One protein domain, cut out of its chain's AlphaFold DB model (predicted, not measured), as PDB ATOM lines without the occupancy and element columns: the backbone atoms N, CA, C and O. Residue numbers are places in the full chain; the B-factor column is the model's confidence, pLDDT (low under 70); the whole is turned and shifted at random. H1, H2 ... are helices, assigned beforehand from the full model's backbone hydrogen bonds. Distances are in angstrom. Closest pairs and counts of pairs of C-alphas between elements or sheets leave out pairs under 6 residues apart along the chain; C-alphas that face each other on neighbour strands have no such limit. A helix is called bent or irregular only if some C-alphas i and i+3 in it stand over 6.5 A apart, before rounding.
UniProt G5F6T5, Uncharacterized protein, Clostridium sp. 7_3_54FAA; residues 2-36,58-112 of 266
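AT A GLANCE: This is residues 2 to 36 and 58 to 112 of the 266 residues of an uncharacterized protein of Clostridium sp. 7_3_54FAA (UniProt G5F6T5). Two long helices, H1 and H2, cross near their middles as an X, running opposite ways; after H2 the chain folds back, so that the short helix H3 makes a hairpin with the last part of H2, and the short helix H4 packs in the angle between H1 and H2. The first stretch of H1, residues 2 to 14, sticks out from the body. The printed part has 90 residues with four named helices, in the order H1, H2, H3, H4, and no named strand; the class is all helix. It is only just loose, close to compact, with a radius of gyration of the C-alphas of 15.1 A, and only just flat, spanning 47 by 31 by 16 A.

IN THESE COORDINATES: The longest helix is H1, residues 2 to 35, which measures 50.2 A from first to last C-alpha. It begins at C-alpha 2, at (12.708, -15.942, 73.231), and ends at C-alpha 35, at (47.536, 9.749, 98.613). H2, residues 59 to 86, measures 37.5 A from first to last C-alpha. H2 has a kink of 41 degrees near residue 66, and it is irregular: C-alphas 61 and 64 are 7.9 A apart, against about 5 A in a regular helix. H3 holds residues 91 to 98 and measures 10.7 A. H4 holds residues 101 to 108, measures 10.6 A, and ends at C-alpha 108, at (43.655, -6.841, 88.996).

HOW THE PARTS SIT: H1 touches H2 with its residues 15 to 30 alone, and the closest C-alphas of the two are those of Ala 19 and Ile 70, 6.4 A apart. They run opposite ways at a steep tilt of 52 degrees, with their centres 9.8 A apart. H2 is the hub, touching the three other helices. H4 touches H2, which meets it with residues 66 to 73 alone; the closest C-alphas are those of Arg 69 and Val 108, 5.4 A apart. These two run opposite ways at a steep tilt of 68 degrees, only just short of about perpendicular. H4 also touches H1, there with residues 26 to 29 of H1 alone; the closest C-alphas, those of Leu 26 and Tyr 105, are 6.2 A apart. The lines of H1 and H4 are about perpendicular, at 74 degrees. H2 and H3 form a helical hairpin, running opposite ways at a shallow tilt of 28 degrees. In it H2 touches H3 with residues 77 to 85 alone, and the closest C-alphas are those of Trp 84 and Ala 91, 5.4 A apart. H3 and H4 are close but not clearly touching, with the C-alphas of Gln 98 and Leu 104 the closest at 7.3 A. H1 and H3 are apart. The helix packing is mostly crossed: of the 4 touching pairs, 1 is at a shallow tilt. In H1, H3 and H4 every O i to N i+4 pair is within hydrogen-bond range; in H2 22 of 24 are.

THE WHOLE: The two C-alphas farthest apart are those of Glu 2 and Ile 36, 52.1 A. Residues 2 to 14, which belong to H1, stand free; the body without them has 77 residues and spans 43 by 24 by 21 A. Residues 37 to 57 are cut out and not printed, and C-alphas 36 and 58 are 16.2 A apart across the cut; the link from H1 to H2 runs across it. The links from H2 to H3 and from H3 to H4 are tight, with 4 and 2 residues. The mean pLDDT of the printed part is 92.5, and no printed residue is under 70.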
ATOM      1  N   GLU A   2      12.673 -17.393  72.918       73.31
ATOM      2  CA  GLU A   2      12.708 -15.942  73.231       73.31
ATOM      3  C   GLU A   2      12.907 -15.598  74.718       73.31
ATOM      4  O   GLU A   2      13.743 -14.768  75.048       73.31
ATOM      5  N   LYS A   3      12.192 -16.256  75.644       80.88
ATOM      6  CA  LYS A   3      12.334 -15.961  77.083       80.88
ATOM      7  C   LYS A   3      13.750 -16.238  77.618       80.88
ATOM      8  O   LYS A   3      14.249 -15.475  78.429       80.88
ATOM      9  N   LEU A   4      14.400 -17.295  77.123       78.88
ATOM     10  CA  LEU A   4      15.748 -17.675  77.552       78.88
ATOM     11  C   LEU A   4      16.799 -16.670  77.059       78.88
ATOM     12  O   LEU A   4      17.722 -16.340  77.789       78.88
ATOM     13  N   GLU A   5      16.648 -16.172  75.830       81.88
ATOM     14  CA  GLU A   5      17.539 -15.150  75.264       81.88
ATOM     15  C   GLU A   5      17.423 -13.820  76.012       81.88
ATOM     16  O   GLU A   5      18.433 -13.168  76.277       81.88
ATOM     17  N   VAL A   6      16.201 -13.441  76.400       85.94
ATOM     18  CA  VAL A   6      15.957 -12.248  77.223       85.94
ATOM     19  C   VAL A   6      16.606 -12.392  78.601       85.94
ATOM     20  O   VAL A   6      17.290 -11.468  79.041       85.94
ATOM     21  N   ASP A   7      16.446 -13.546  79.252       85.62
ATOM     22  CA  ASP A   7      17.035 -13.804  80.570       85.62
ATOM     23  C   ASP A   7      18.578 -13.794  80.506       85.62
ATOM     24  O   ASP A   7      19.225 -13.153  81.333       85.62
ATOM     25  N   ILE A   8      19.183 -14.409  79.480       85.56
ATOM     26  CA  ILE A   8      20.644 -14.378  79.258       85.56
ATOM     27  C   ILE A   8      21.133 -12.944  79.024       85.56
ATOM     28  O   ILE A   8      22.121 -12.516  79.620       85.56
ATOM     29  N   SER A   9      20.430 -12.171  78.192       89.44
ATOM     30  CA  SER A   9      20.792 -10.774  77.931       89.44
ATOM     31  C   SER A   9      20.724  -9.910  79.191       89.44
ATOM     32  O   SER A   9      21.508  -8.965  79.313       89.44
ATOM     33  N   LEU A  10      19.786 -10.189  80.099       91.50
ATOM     34  CA  LEU A  10      19.679  -9.479  81.369       91.50
ATOM     35  C   LEU A  10      20.891  -9.781  82.258       91.50
ATOM     36  O   LEU A  10      21.512  -8.847  82.761       91.50
ATOM     37  N   VAL A  11      21.263 -11.058  82.382       89.19
ATOM     38  CA  VAL A  11      22.413 -11.503  83.186       89.19
ATOM     39  C   VAL A  11      23.720 -10.897  82.678       89.19
ATOM     40  O   VAL A  11      24.499 -10.372  83.470       89.19
ATOM     41  N   GLU A  12      23.953 -10.887  81.363       90.25
ATOM     42  CA  GLU A  12      25.159 -10.269  80.792       90.25
ATOM     43  C   GLU A  12      25.216  -8.759  81.062       90.25
ATOM     44  O   GLU A  12      26.275  -8.211  81.371       90.25
ATOM     45  N   LYS A  13      24.067  -8.076  81.022       93.12
ATOM     46  CA  LYS A  13      23.991  -6.651  81.361       93.12
ATOM     47  C   LYS A  13      24.285  -6.396  82.842       93.12
ATOM     48  O   LYS A  13      24.962  -5.423  83.171       93.12
ATOM     49  N   GLU A  14      23.780  -7.238  83.738       92.75
ATOM     50  CA  GLU A  14      24.064  -7.132  85.172       92.75
ATOM     51  C   GLU A  14      25.537  -7.396  85.475       92.75
ATOM     52  O   GLU A  14      26.154  -6.641  86.225       92.75
ATOM     53  N   LYS A  15      26.128  -8.405  84.834       93.06
ATOM     54  CA  LYS A  15      27.554  -8.706  84.941       93.06
ATOM     55  C   LYS A  15      28.425  -7.538  84.484       93.06
ATOM     56  O   LYS A  15      29.351  -7.170  85.201       93.06
ATOM     57  N   ALA A  16      28.103  -6.925  83.343       94.31
ATOM     58  CA  ALA A  16      28.809  -5.736  82.865       94.31
ATOM     59  C   ALA A  16      28.734  -4.588  83.886       94.31
ATOM     60  O   ALA A  16      29.748  -3.976  84.207       94.31
ATOM     61  N   ARG A  17      27.559  -4.366  84.486       96.19
ATOM     62  CA  ARG A  17      27.387  -3.360  85.540       96.19
ATOM     63  C   ARG A  17      28.213  -3.664  86.794       96.19
ATOM     64  O   ARG A  17      28.749  -2.749  87.408       96.19
ATOM     65  N   ILE A  18      28.309  -4.928  87.206       95.19
ATOM     66  CA  ILE A  18      29.152  -5.321  88.345       95.19
ATOM     67  C   ILE A  18      30.630  -5.075  88.020       95.19
ATOM     68  O   ILE A  18      31.358  -4.587  88.880       95.19
ATOM     69  N   ALA A  19      31.065  -5.372  86.793       96.44
ATOM     70  CA  ALA A  19      32.431  -5.101  86.354       96.44
ATOM     71  C   ALA A  19      32.771  -3.605  86.428       96.44
ATOM     72  O   ALA A  19      33.820  -3.262  86.967       96.44
ATOM     73  N   GLU A  20      31.865  -2.728  85.981       96.81
ATOM     74  CA  GLU A  20      32.010  -1.268  86.107       96.81
ATOM     75  C   GLU A  20      32.149  -0.835  87.575       96.81
ATOM     76  O   GLU A  20      33.073  -0.108  87.924       96.81
ATOM     77  N   ILE A  21      31.291  -1.346  88.469       96.94
ATOM     78  CA  ILE A  21      31.356  -1.027  89.908       96.94
ATOM     79  C   ILE A  21      32.689  -1.477  90.524       96.94
ATOM     80  O   ILE A  21      33.259  -0.769  91.354       96.94
ATOM     81  N   LEU A  22      33.185  -2.661  90.149       96.19
ATOM     82  CA  LEU A  22      34.475  -3.158  90.628       96.19
ATOM     83  C   LEU A  22      35.640  -2.329  90.087       96.19
ATOM     84  O   LEU A  22      36.585  -2.078  90.831       96.19
ATOM     85  N   GLU A  23      35.578  -1.903  88.826       97.31
ATOM     86  CA  GLU A  23      36.577  -1.016  88.232       97.31
ATOM     87  C   GLU A  23      36.644   0.314  88.985       97.31
ATOM     88  O   GLU A  23      37.722   0.687  89.447       97.31
ATOM     89  N   ASP A  24      35.500   0.975  89.178       97.31
ATOM     90  CA  ASP A  24      35.406   2.246  89.902       97.31
ATOM     91  C   ASP A  24      35.944   2.115  91.332       97.31
ATOM     92  O   ASP A  24      36.738   2.939  91.789       97.31
ATOM     93  N   TYR A  25      35.566   1.042  92.033       96.94
ATOM     94  CA  TYR A  25      36.047   0.774  93.386       96.94
ATOM     95  C   TYR A  25      37.564   0.554  93.432       96.94
ATOM     96  O   TYR A  25      38.256   1.098  94.293       96.94
ATOM     97  N   LEU A  26      38.107  -0.246  92.512       96.88
ATOM     98  CA  LEU A  26      39.542  -0.516  92.459       96.88
ATOM     99  C   LEU A  26      40.347   0.724  92.075       96.88
ATOM    100  O   LEU A  26      41.441   0.916  92.608       96.88
ATOM    101  N   LYS A  27      39.801   1.568  91.197       97.06
ATOM    102  CA  LYS A  27      40.388   2.857  90.846       97.06
ATOM    103  C   LYS A  27      40.434   3.784  92.057       97.06
ATOM    104  O   LYS A  27      41.488   4.346  92.336       97.06
ATOM    105  N   ASP A  28      39.352   3.876  92.827       95.88
ATOM    106  CA  ASP A  28      39.332   4.658  94.069       95.88
ATOM    107  C   ASP A  28      40.372   4.139  95.078       95.88
ATOM    108  O   ASP A  28      41.149   4.910  95.644       95.88
ATOM    109  N   VAL A  29      40.490   2.818  95.252       95.31
ATOM    110  CA  VAL A  29      41.549   2.217  96.085       95.31
ATOM    111  C   VAL A  29      42.944   2.589  95.567       95.31
ATOM    112  O   VAL A  29      43.820   2.941  96.361       95.31
ATOM    113  N   HIS A  30      43.159   2.531  94.252       96.12
ATOM    114  CA  HIS A  30      44.424   2.885  93.606       96.12
ATOM    115  C   HIS A  30      44.802   4.351  93.857       96.12
ATOM    116  O   HIS A  30      45.917   4.652  94.284       96.12
ATOM    117  N   GLU A  31      43.858   5.267  93.658       93.81
ATOM    118  CA  GLU A  31      44.050   6.695  93.906       93.81
ATOM    119  C   GLU A  31      44.348   6.968  95.385       93.81
ATOM    120  O   GLU A  31      45.267   7.721  95.714       93.81
ATOM    121  N   ASN A  32      43.629   6.308  96.293       92.69
ATOM    122  CA  ASN A  32      43.832   6.437  97.732       92.69
ATOM    123  C   ASN A  32      45.197   5.917  98.200       92.69
ATOM    124  O   ASN A  32      45.837   6.558  99.035       92.69
ATOM    125  N   LEU A  33      45.699   4.821  97.623       92.81
ATOM    126  CA  LEU A  33      47.077   4.372  97.853       92.81
ATOM    127  C   LEU A  33      48.089   5.456  97.450       92.81
ATOM    128  O   LEU A  33      49.031   5.720  98.199       92.81
ATOM    129  N   GLY A  34      47.863   6.137  96.323       91.56
ATOM    130  CA  GLY A  34      48.688   7.264  95.879       91.56
ATOM    131  C   GLY A  34      48.699   8.453  96.847       91.56
ATOM    132  O   GLY A  34      49.701   9.156  96.943       91.56
ATOM    133  N   LYS A  35      47.632   8.650  97.635       90.25
ATOM    134  CA  LYS A  35      47.536   9.749  98.613       90.25
ATOM    135  C   LYS A  35      48.355   9.523  99.889       90.25
ATOM    136  O   LYS A  35      48.612  10.490 100.612       90.25
ATOM    137  N   ILE A  36      48.761   8.285 100.195       90.88
ATOM    138  CA  ILE A  36      49.408   7.930 101.475       90.88
ATOM    139  C   ILE A  36      50.705   8.714 101.698       90.88
ATOM    140  O   ILE A  36      51.015   9.116 102.819       90.88
ATOM    141  N   SER A  58      50.515   3.446  86.166       95.50
ATOM    142  CA  SER A  58      49.443   4.306  85.640       95.50
ATOM    143  C   SER A  58      48.172   3.492  85.409       95.50
ATOM    144  O   SER A  58      48.193   2.479  84.701       95.50
ATOM    145  N   TRP A  59      47.064   3.958  85.984       95.81
ATOM    146  CA  TRP A  59      45.763   3.327  85.801       95.81
ATOM    147  C   TRP A  59      45.321   3.397  84.339       95.81
ATOM    148  O   TRP A  59      44.900   2.395  83.767       95.81
ATOM    149  N   GLU A  60      45.475   4.561  83.707       95.88
ATOM    150  CA  GLU A  60      45.056   4.820  82.329       95.88
ATOM    151  C   GLU A  60      45.811   3.947  81.322       95.88
ATOM    152  O   GLU A  60      45.202   3.391  80.411       95.88
ATOM    153  N   GLU A  61      47.125   3.784  81.501       96.81
ATOM    154  CA  GLU A  61      47.949   2.943  80.623       96.81
ATOM    155  C   GLU A  61      47.593   1.453  80.735       96.81
ATOM    156  O   GLU A  61      47.757   0.701  79.772       96.81
ATOM    157  N   ASN A  62      47.087   1.022  81.893       96.75
ATOM    158  CA  ASN A  62      46.757  -0.375  82.172       96.75
ATOM    159  C   ASN A  62      45.252  -0.682  82.106       96.75
ATOM    160  O   ASN A  62      44.869  -1.837  82.296       96.75
ATOM    161  N   LEU A  63      44.409   0.306  81.784       96.19
ATOM    162  CA  LEU A  63      42.947   0.216  81.847       96.19
ATOM    163  C   LEU A  63      42.393  -1.031  81.146       96.19
ATOM    164  O   LEU A  63      41.684  -1.825  81.759       96.19
ATOM    165  N   THR A  64      42.780  -1.259  79.890       96.81
ATOM    166  CA  THR A  64      42.322  -2.415  79.099       96.81
ATOM    167  C   THR A  64      42.719  -3.751  79.736       96.81
ATOM    168  O   THR A  64      41.953  -4.713  79.715       96.81
ATOM    169  N   VAL A  65      43.922  -3.827  80.315       97.19
ATOM    170  CA  VAL A  65      44.415  -5.040  80.985       97.19
ATOM    171  C   VAL A  65      43.656  -5.269  82.290       97.19
ATOM    172  O   VAL A  65      43.287  -6.403  82.591       97.19
ATOM    173  N   TYR A  66      43.392  -4.210  83.053       97.38
ATOM    174  CA  TYR A  66      42.630  -4.287  84.298       97.38
ATOM    175  C   TYR A  66      41.176  -4.687  84.046       97.38
ATOM    176  O   TYR A  66      40.685  -5.592  84.715       97.38
ATOM    177  N   GLN A  67      40.530  -4.130  83.021       97.25
ATOM    178  CA  GLN A  67      39.192  -4.538  82.585       97.25
ATOM    179  C   GLN A  67      39.125  -6.020  82.219       97.25
ATOM    180  O   GLN A  67      38.196  -6.720  82.623       97.25
ATOM    181  N   LEU A  68      40.123  -6.529  81.490       97.50
ATOM    182  CA  LEU A  68      40.197  -7.950  81.159       97.50
ATOM    183  C   LEU A  68      40.336  -8.811  82.426       97.50
ATOM    184  O   LEU A  68      39.574  -9.757  82.604       97.50
ATOM    185  N   ARG A  69      41.224  -8.430  83.354       97.56
ATOM    186  CA  ARG A  69      41.410  -9.139  84.634       97.56
ATOM    187  C   ARG A  69      40.163  -9.116  85.521       97.56
ATOM    188  O   ARG A  69      39.872 -10.123  86.157       97.56
ATOM    189  N   ILE A  70      39.417  -8.008  85.558       97.25
ATOM    190  CA  ILE A  70      38.141  -7.908  86.289       97.25
ATOM    191  C   ILE A  70      37.119  -8.886  85.703       97.25
ATOM    192  O   ILE A  70      36.456  -9.609  86.448       97.25
ATOM    193  N   ASN A  71      37.007  -8.946  84.375       96.44
ATOM    194  CA  ASN A  71      36.092  -9.872  83.712       96.44
ATOM    195  C   ASN A  71      36.479 -11.336  83.954       96.44
ATOM    196  O   ASN A  71      35.609 -12.147  84.272       96.44
ATOM    197  N   ASP A  72      37.767 -11.669  83.857       96.38
ATOM    198  CA  ASP A  72      38.274 -13.013  84.149       96.38
ATOM    199  C   ASP A  72      38.009 -13.411  85.604       96.38
ATOM    200  O   ASP A  72      37.535 -14.515  85.873       96.38
ATOM    201  N   PHE A  73      38.227 -12.488  86.542       95.62
ATOM    202  CA  PHE A  73      37.918 -12.683  87.953       95.62
ATOM    203  C   PHE A  73      36.422 -12.939  88.191       95.62
ATOM    204  O   PHE A  73      36.063 -13.887  88.889       95.62
ATOM    205  N   LEU A  74      35.538 -12.145  87.579       94.94
ATOM    206  CA  LEU A  74      34.089 -12.343  87.677       94.94
ATOM    207  C   LEU A  74      33.649 -13.679  87.076       94.94
ATOM    208  O   LEU A  74      32.803 -14.359  87.659       94.94
ATOM    209  N   ASN A  75      34.219 -14.072  85.935       94.44
ATOM    210  CA  ASN A  75      33.954 -15.369  85.314       94.44
ATOM    211  C   ASN A  75      34.349 -16.518  86.243       94.44
ATOM    212  O   ASN A  75      33.562 -17.446  86.440       94.44
ATOM    213  N   GLU A  76      35.539 -16.436  86.839       94.12
ATOM    214  CA  GLU A  76      36.039 -17.464  87.745       94.12
ATOM    215  C   GLU A  76      35.181 -17.564  89.006       94.12
ATOM    216  O   GLU A  76      34.726 -18.653  89.350       94.12
ATOM    217  N   ILE A  77      34.883 -16.434  89.651       93.31
ATOM    218  CA  ILE A  77      34.030 -16.405  90.842       93.31
ATOM    219  C   ILE A  77      32.631 -16.927  90.545       93.31
ATOM    220  O   ILE A  77      32.074 -17.661  91.358       93.31
ATOM    221  N   THR A  78      32.056 -16.570  89.396       92.12
ATOM    222  CA  THR A  78      30.724 -17.047  89.006       92.12
ATOM    223  C   THR A  78      30.739 -18.559  88.811       92.12
ATOM    224  O   THR A  78      29.874 -19.253  89.342       92.12
ATOM    225  N   ARG A  79      31.748 -19.084  88.103       93.62
ATOM    226  CA  ARG A  79      31.919 -20.524  87.883       93.62
ATOM    227  C   ARG A  79      32.052 -21.279  89.202       93.62
ATOM    228  O   ARG A  79      31.295 -22.214  89.436       93.62
ATOM    229  N   GLN A  80      32.972 -20.848  90.063       92.31
ATOM    230  CA  GLN A  80      33.165 -21.464  91.374       92.31
ATOM    231  C   GLN A  80      31.883 -21.362  92.198       92.31
ATOM    232  O   GLN A  80      31.415 -22.363  92.721       92.31
ATOM    233  N   GLY A  81      31.256 -20.186  92.250       90.69
ATOM    234  CA  GLY A  81      29.998 -19.972  92.958       90.69
ATOM    235  C   GLY A  81      28.912 -20.975  92.561       90.69
ATOM    236  O   GLY A  81      28.266 -21.538  93.441       90.69
ATOM    237  N   ILE A  82      28.755 -21.255  91.261       91.31
ATOM    238  CA  ILE A  82      27.830 -22.288  90.767       91.31
ATOM    239  C   ILE A  82      28.210 -23.668  91.319       91.31
ATOM    240  O   ILE A  82      27.336 -24.349  91.848       91.31
ATOM    241  N   GLU A  83      29.489 -24.059  91.281       92.12
ATOM    242  CA  GLU A  83      29.939 -25.340  91.853       92.12
ATOM    243  C   GLU A  83      29.639 -25.447  93.360       92.12
ATOM    244  O   GLU A  83      29.187 -26.496  93.825       92.12
ATOM    245  N   TRP A  84      29.846 -24.369  94.127       91.00
ATOM    246  CA  TRP A  84      29.515 -24.316  95.558       91.00
ATOM    247  C   TRP A  84      28.008 -24.486  95.792       91.00
ATOM    248  O   TRP A  84      27.599 -25.262  96.661       91.00
ATOM    249  N   PHE A  85      27.171 -23.816  94.991       87.44
ATOM    250  CA  PHE A  85      25.716 -23.970  95.060       87.44
ATOM    251  C   PHE A  85      25.260 -25.383  94.673       87.44
ATOM    252  O   PHE A  85      24.400 -25.946  95.349       87.44
ATOM    253  N   GLU A  86      25.850 -25.991  93.641       91.44
ATOM    254  CA  GLU A  86      25.544 -27.366  93.219       91.44
ATOM    255  C   GLU A  86      25.910 -28.404  94.292       91.44
ATOM    256  O   GLU A  86      25.220 -29.415  94.443       91.44
ATOM    257  N   ARG A  87      26.963 -28.141  95.076       91.94
ATOM    258  CA  ARG A  87      27.384 -28.977  96.213       91.94
ATOM    259  C   ARG A  87      26.604 -28.702  97.502       91.94
ATOM    260  O   ARG A  87      26.845 -29.383  98.496       91.94
ATOM    261  N   ASN A  88      25.648 -27.765  97.493       85.44
ATOM    262  CA  ASN A  88      24.912 -27.313  98.682       85.44
ATOM    263  C   ASN A  88      25.833 -26.758  99.795       85.44
ATOM    264  O   ASN A  88      25.498 -26.808 100.982       85.44
ATOM    265  N   GLU A  89      27.000 -26.236  99.419       85.56
ATOM    266  CA  GLU A  89      27.969 -25.632 100.332       85.56
ATOM    267  C   GLU A  89      27.730 -24.117 100.470       85.56
ATOM    268  O   GLU A  89      26.958 -23.500  99.730       85.56
ATOM    269  N   ASN A  90      28.379 -23.483 101.452       85.81
ATOM    270  CA  ASN A  90      28.166 -22.067 101.741       85.81
ATOM    271  C   ASN A  90      28.915 -21.154 100.754       85.81
ATOM    272  O   ASN A  90      30.008 -20.660 101.038       85.81
ATOM    273  N   ALA A  91      28.293 -20.872  99.610       86.19
ATOM    274  CA  ALA A  91      28.841 -19.954  98.611       86.19
ATOM    275  C   ALA A  91      29.085 -18.528  99.156       86.19
ATOM    276  O   ALA A  91      29.987 -17.844  98.679       86.19
ATOM    277  N   GLN A  92      28.336 -18.070 100.172       85.94
ATOM    278  CA  GLN A  92      28.555 -16.740 100.762       85.94
ATOM    279  C   GLN A  92      29.904 -16.640 101.473       85.94
ATOM    280  O   GLN A  92      30.568 -15.609 101.377       85.94
ATOM    281  N   GLU A  93      30.324 -17.700 102.162       87.69
ATOM    282  CA  GLU A  93      31.632 -17.746 102.817       87.69
ATOM    283  C   GLU A  93      32.757 -17.714 101.779       87.69
ATOM    284  O   GLU A  93      33.691 -16.921 101.904       87.69
ATOM    285  N   TYR A  94      32.610 -18.478 100.689       89.06
ATOM    286  CA  TYR A  94      33.525 -18.417  99.551       89.06
ATOM    287  C   TYR A  94      33.633 -16.988  98.996       89.06
ATOM    288  O   TYR A  94      34.736 -16.434  98.963       89.06
ATOM    289  N   PHE A  95      32.511 -16.345  98.655       90.19
ATOM    290  CA  PHE A  95      32.519 -14.966  98.155       90.19
ATOM    291  C   PHE A  95      33.159 -13.990  99.146       90.19
ATOM    292  O   PHE A  95      33.927 -13.130  98.723       90.19
ATOM    293  N   GLY A  96      32.920 -14.146 100.451       89.62
ATOM    294  CA  GLY A  96      33.530 -13.315 101.492       89.62
ATOM    295  C   GLY A  96      35.060 -13.393 101.529       89.62
ATOM    296  O   GLY A  96      35.715 -12.398 101.840       89.62
ATOM    297  N   THR A  97      35.647 -14.538 101.167       87.62
ATOM    298  CA  THR A  97      37.112 -14.681 101.064       87.62
ATOM    299  C   THR A  97      37.691 -14.072  99.786       87.62
ATOM    300  O   THR A  97      38.809 -13.556  99.812       87.62
ATOM    301  N   GLN A  98      36.942 -14.106  98.678       90.06
ATOM    302  CA  GLN A  98      37.417 -13.629  97.377       90.06
ATOM    303  C   GLN A  98      37.154 -12.130  97.167       90.06
ATOM    304  O   GLN A  98      38.019 -11.401  96.694       90.06
ATOM    305  N   LEU A  99      35.988 -11.625  97.567       91.50
ATOM    306  CA  LEU A  99      35.573 -10.227  97.391       91.50
ATOM    307  C   LEU A  99      36.118  -9.319  98.503       91.50
ATOM    308  O   LEU A  99      35.410  -8.479  99.056       91.50
ATOM    309  N   THR A 100      37.395  -9.483  98.837       95.06
ATOM    310  CA  THR A 100      38.109  -8.564  99.728       95.06
ATOM    311  C   THR A 100      38.862  -7.527  98.904       95.06
ATOM    312  O   THR A 100      39.413  -7.851  97.852       95.06
ATOM    313  N   THR A 101      38.964  -6.288  99.396       95.25
ATOM    314  CA  THR A 101      39.721  -5.204  98.739       95.25
ATOM    315  C   THR A 101      41.136  -5.637  98.374       95.25
ATOM    316  O   THR A 101      41.599  -5.400  97.262       95.25
ATOM    317  N   LYS A 102      41.809  -6.324  99.306       94.94
ATOM    318  CA  LYS A 102      43.166  -6.833  99.112       94.94
ATOM    319  C   LYS A 102      43.226  -7.819  97.947       94.94
ATOM    320  O   LYS A 102      44.091  -7.676  97.095       94.94
ATOM    321  N   HIS A 103      42.339  -8.813  97.922       94.81
ATOM    322  CA  HIS A 103      42.371  -9.843  96.887       94.81
ATOM    323  C   HIS A 103      41.971  -9.291  95.515       94.81
ATOM    324  O   HIS A 103      42.649  -9.566  94.532       94.81
ATOM    325  N   LEU A 104      40.931  -8.454  95.457       94.81
ATOM    326  CA  LEU A 104      40.505  -7.775  94.233       94.81
ATOM    327  C   LEU A 104      41.646  -6.950  93.629       94.81
ATOM    328  O   LEU A 104      41.981  -7.099  92.455       94.81
ATOM    329  N   TYR A 105      42.275  -6.108  94.449       96.44
ATOM    330  CA  TYR A 105      43.344  -5.234  93.987       96.44
ATOM    331  C   TYR A 105      44.587  -6.025  93.565       96.44
ATOM    332  O   TYR A 105      45.199  -5.708  92.548       96.44
ATOM    333  N   ASP A 106      44.952  -7.078  94.303       96.25
ATOM    334  CA  ASP A 106      46.099  -7.923  93.958       96.25
ATOM    335  C   ASP A 106      45.879  -8.706  92.656       96.25
ATOM    336  O   ASP A 106      46.771  -8.779  91.816       96.25
ATOM    337  N   THR A 107      44.668  -9.217  92.434       95.25
ATOM    338  CA  THR A 107      44.317  -9.926  91.196       95.25
ATOM    339  C   THR A 107      44.324  -8.998  89.979       95.25
ATOM    340  O   THR A 107      44.795  -9.380  88.907       95.25
ATOM    341  N   VAL A 108      43.819  -7.769  90.124       95.62
ATOM    342  CA  VAL A 108      43.655  -6.841  88.996       95.62
ATOM    343  C   VAL A 108      44.909  -6.000  88.766       95.62
ATOM    344  O   VAL A 108      45.515  -6.083  87.698       95.62
ATOM    345  N   ALA A 109      45.328  -5.220  89.759       95.06
ATOM    346  CA  ALA A 109      46.456  -4.298  89.648       95.06
ATOM    347  C   ALA A 109      47.783  -4.920  90.113       95.06
ATOM    348  O   ALA A 109      48.839  -4.582  89.573       95.06
ATOM    349  N   GLY A 110      47.737  -5.863  91.059       94.38
ATOM    350  CA  GLY A 110      48.910  -6.474  91.686       94.38
ATOM    351  C   GLY A 110      49.503  -5.574  92.760       94.38
ATOM    352  O   GLY A 110      50.131  -4.561  92.451       94.38
ATOM    353  N   ILE A 111      49.381  -5.962  94.032       90.38
ATOM    354  CA  ILE A 111      49.944  -5.183  95.150       90.38
ATOM    355  C   ILE A 111      51.470  -5.104  95.018       90.38
ATOM    356  O   ILE A 111      52.063  -4.069  95.307       90.38
ATOM    357  N   GLY A 112      52.105  -6.163  94.503       89.56
ATOM    358  CA  GLY A 112      53.548  -6.197  94.241       89.56
ATOM    359  C   GLY A 112      54.038  -5.224  93.160       89.56
ATOM    360  O   GLY A 112      55.240  -4.975  93.082       89.56
TER     361      GLY A 112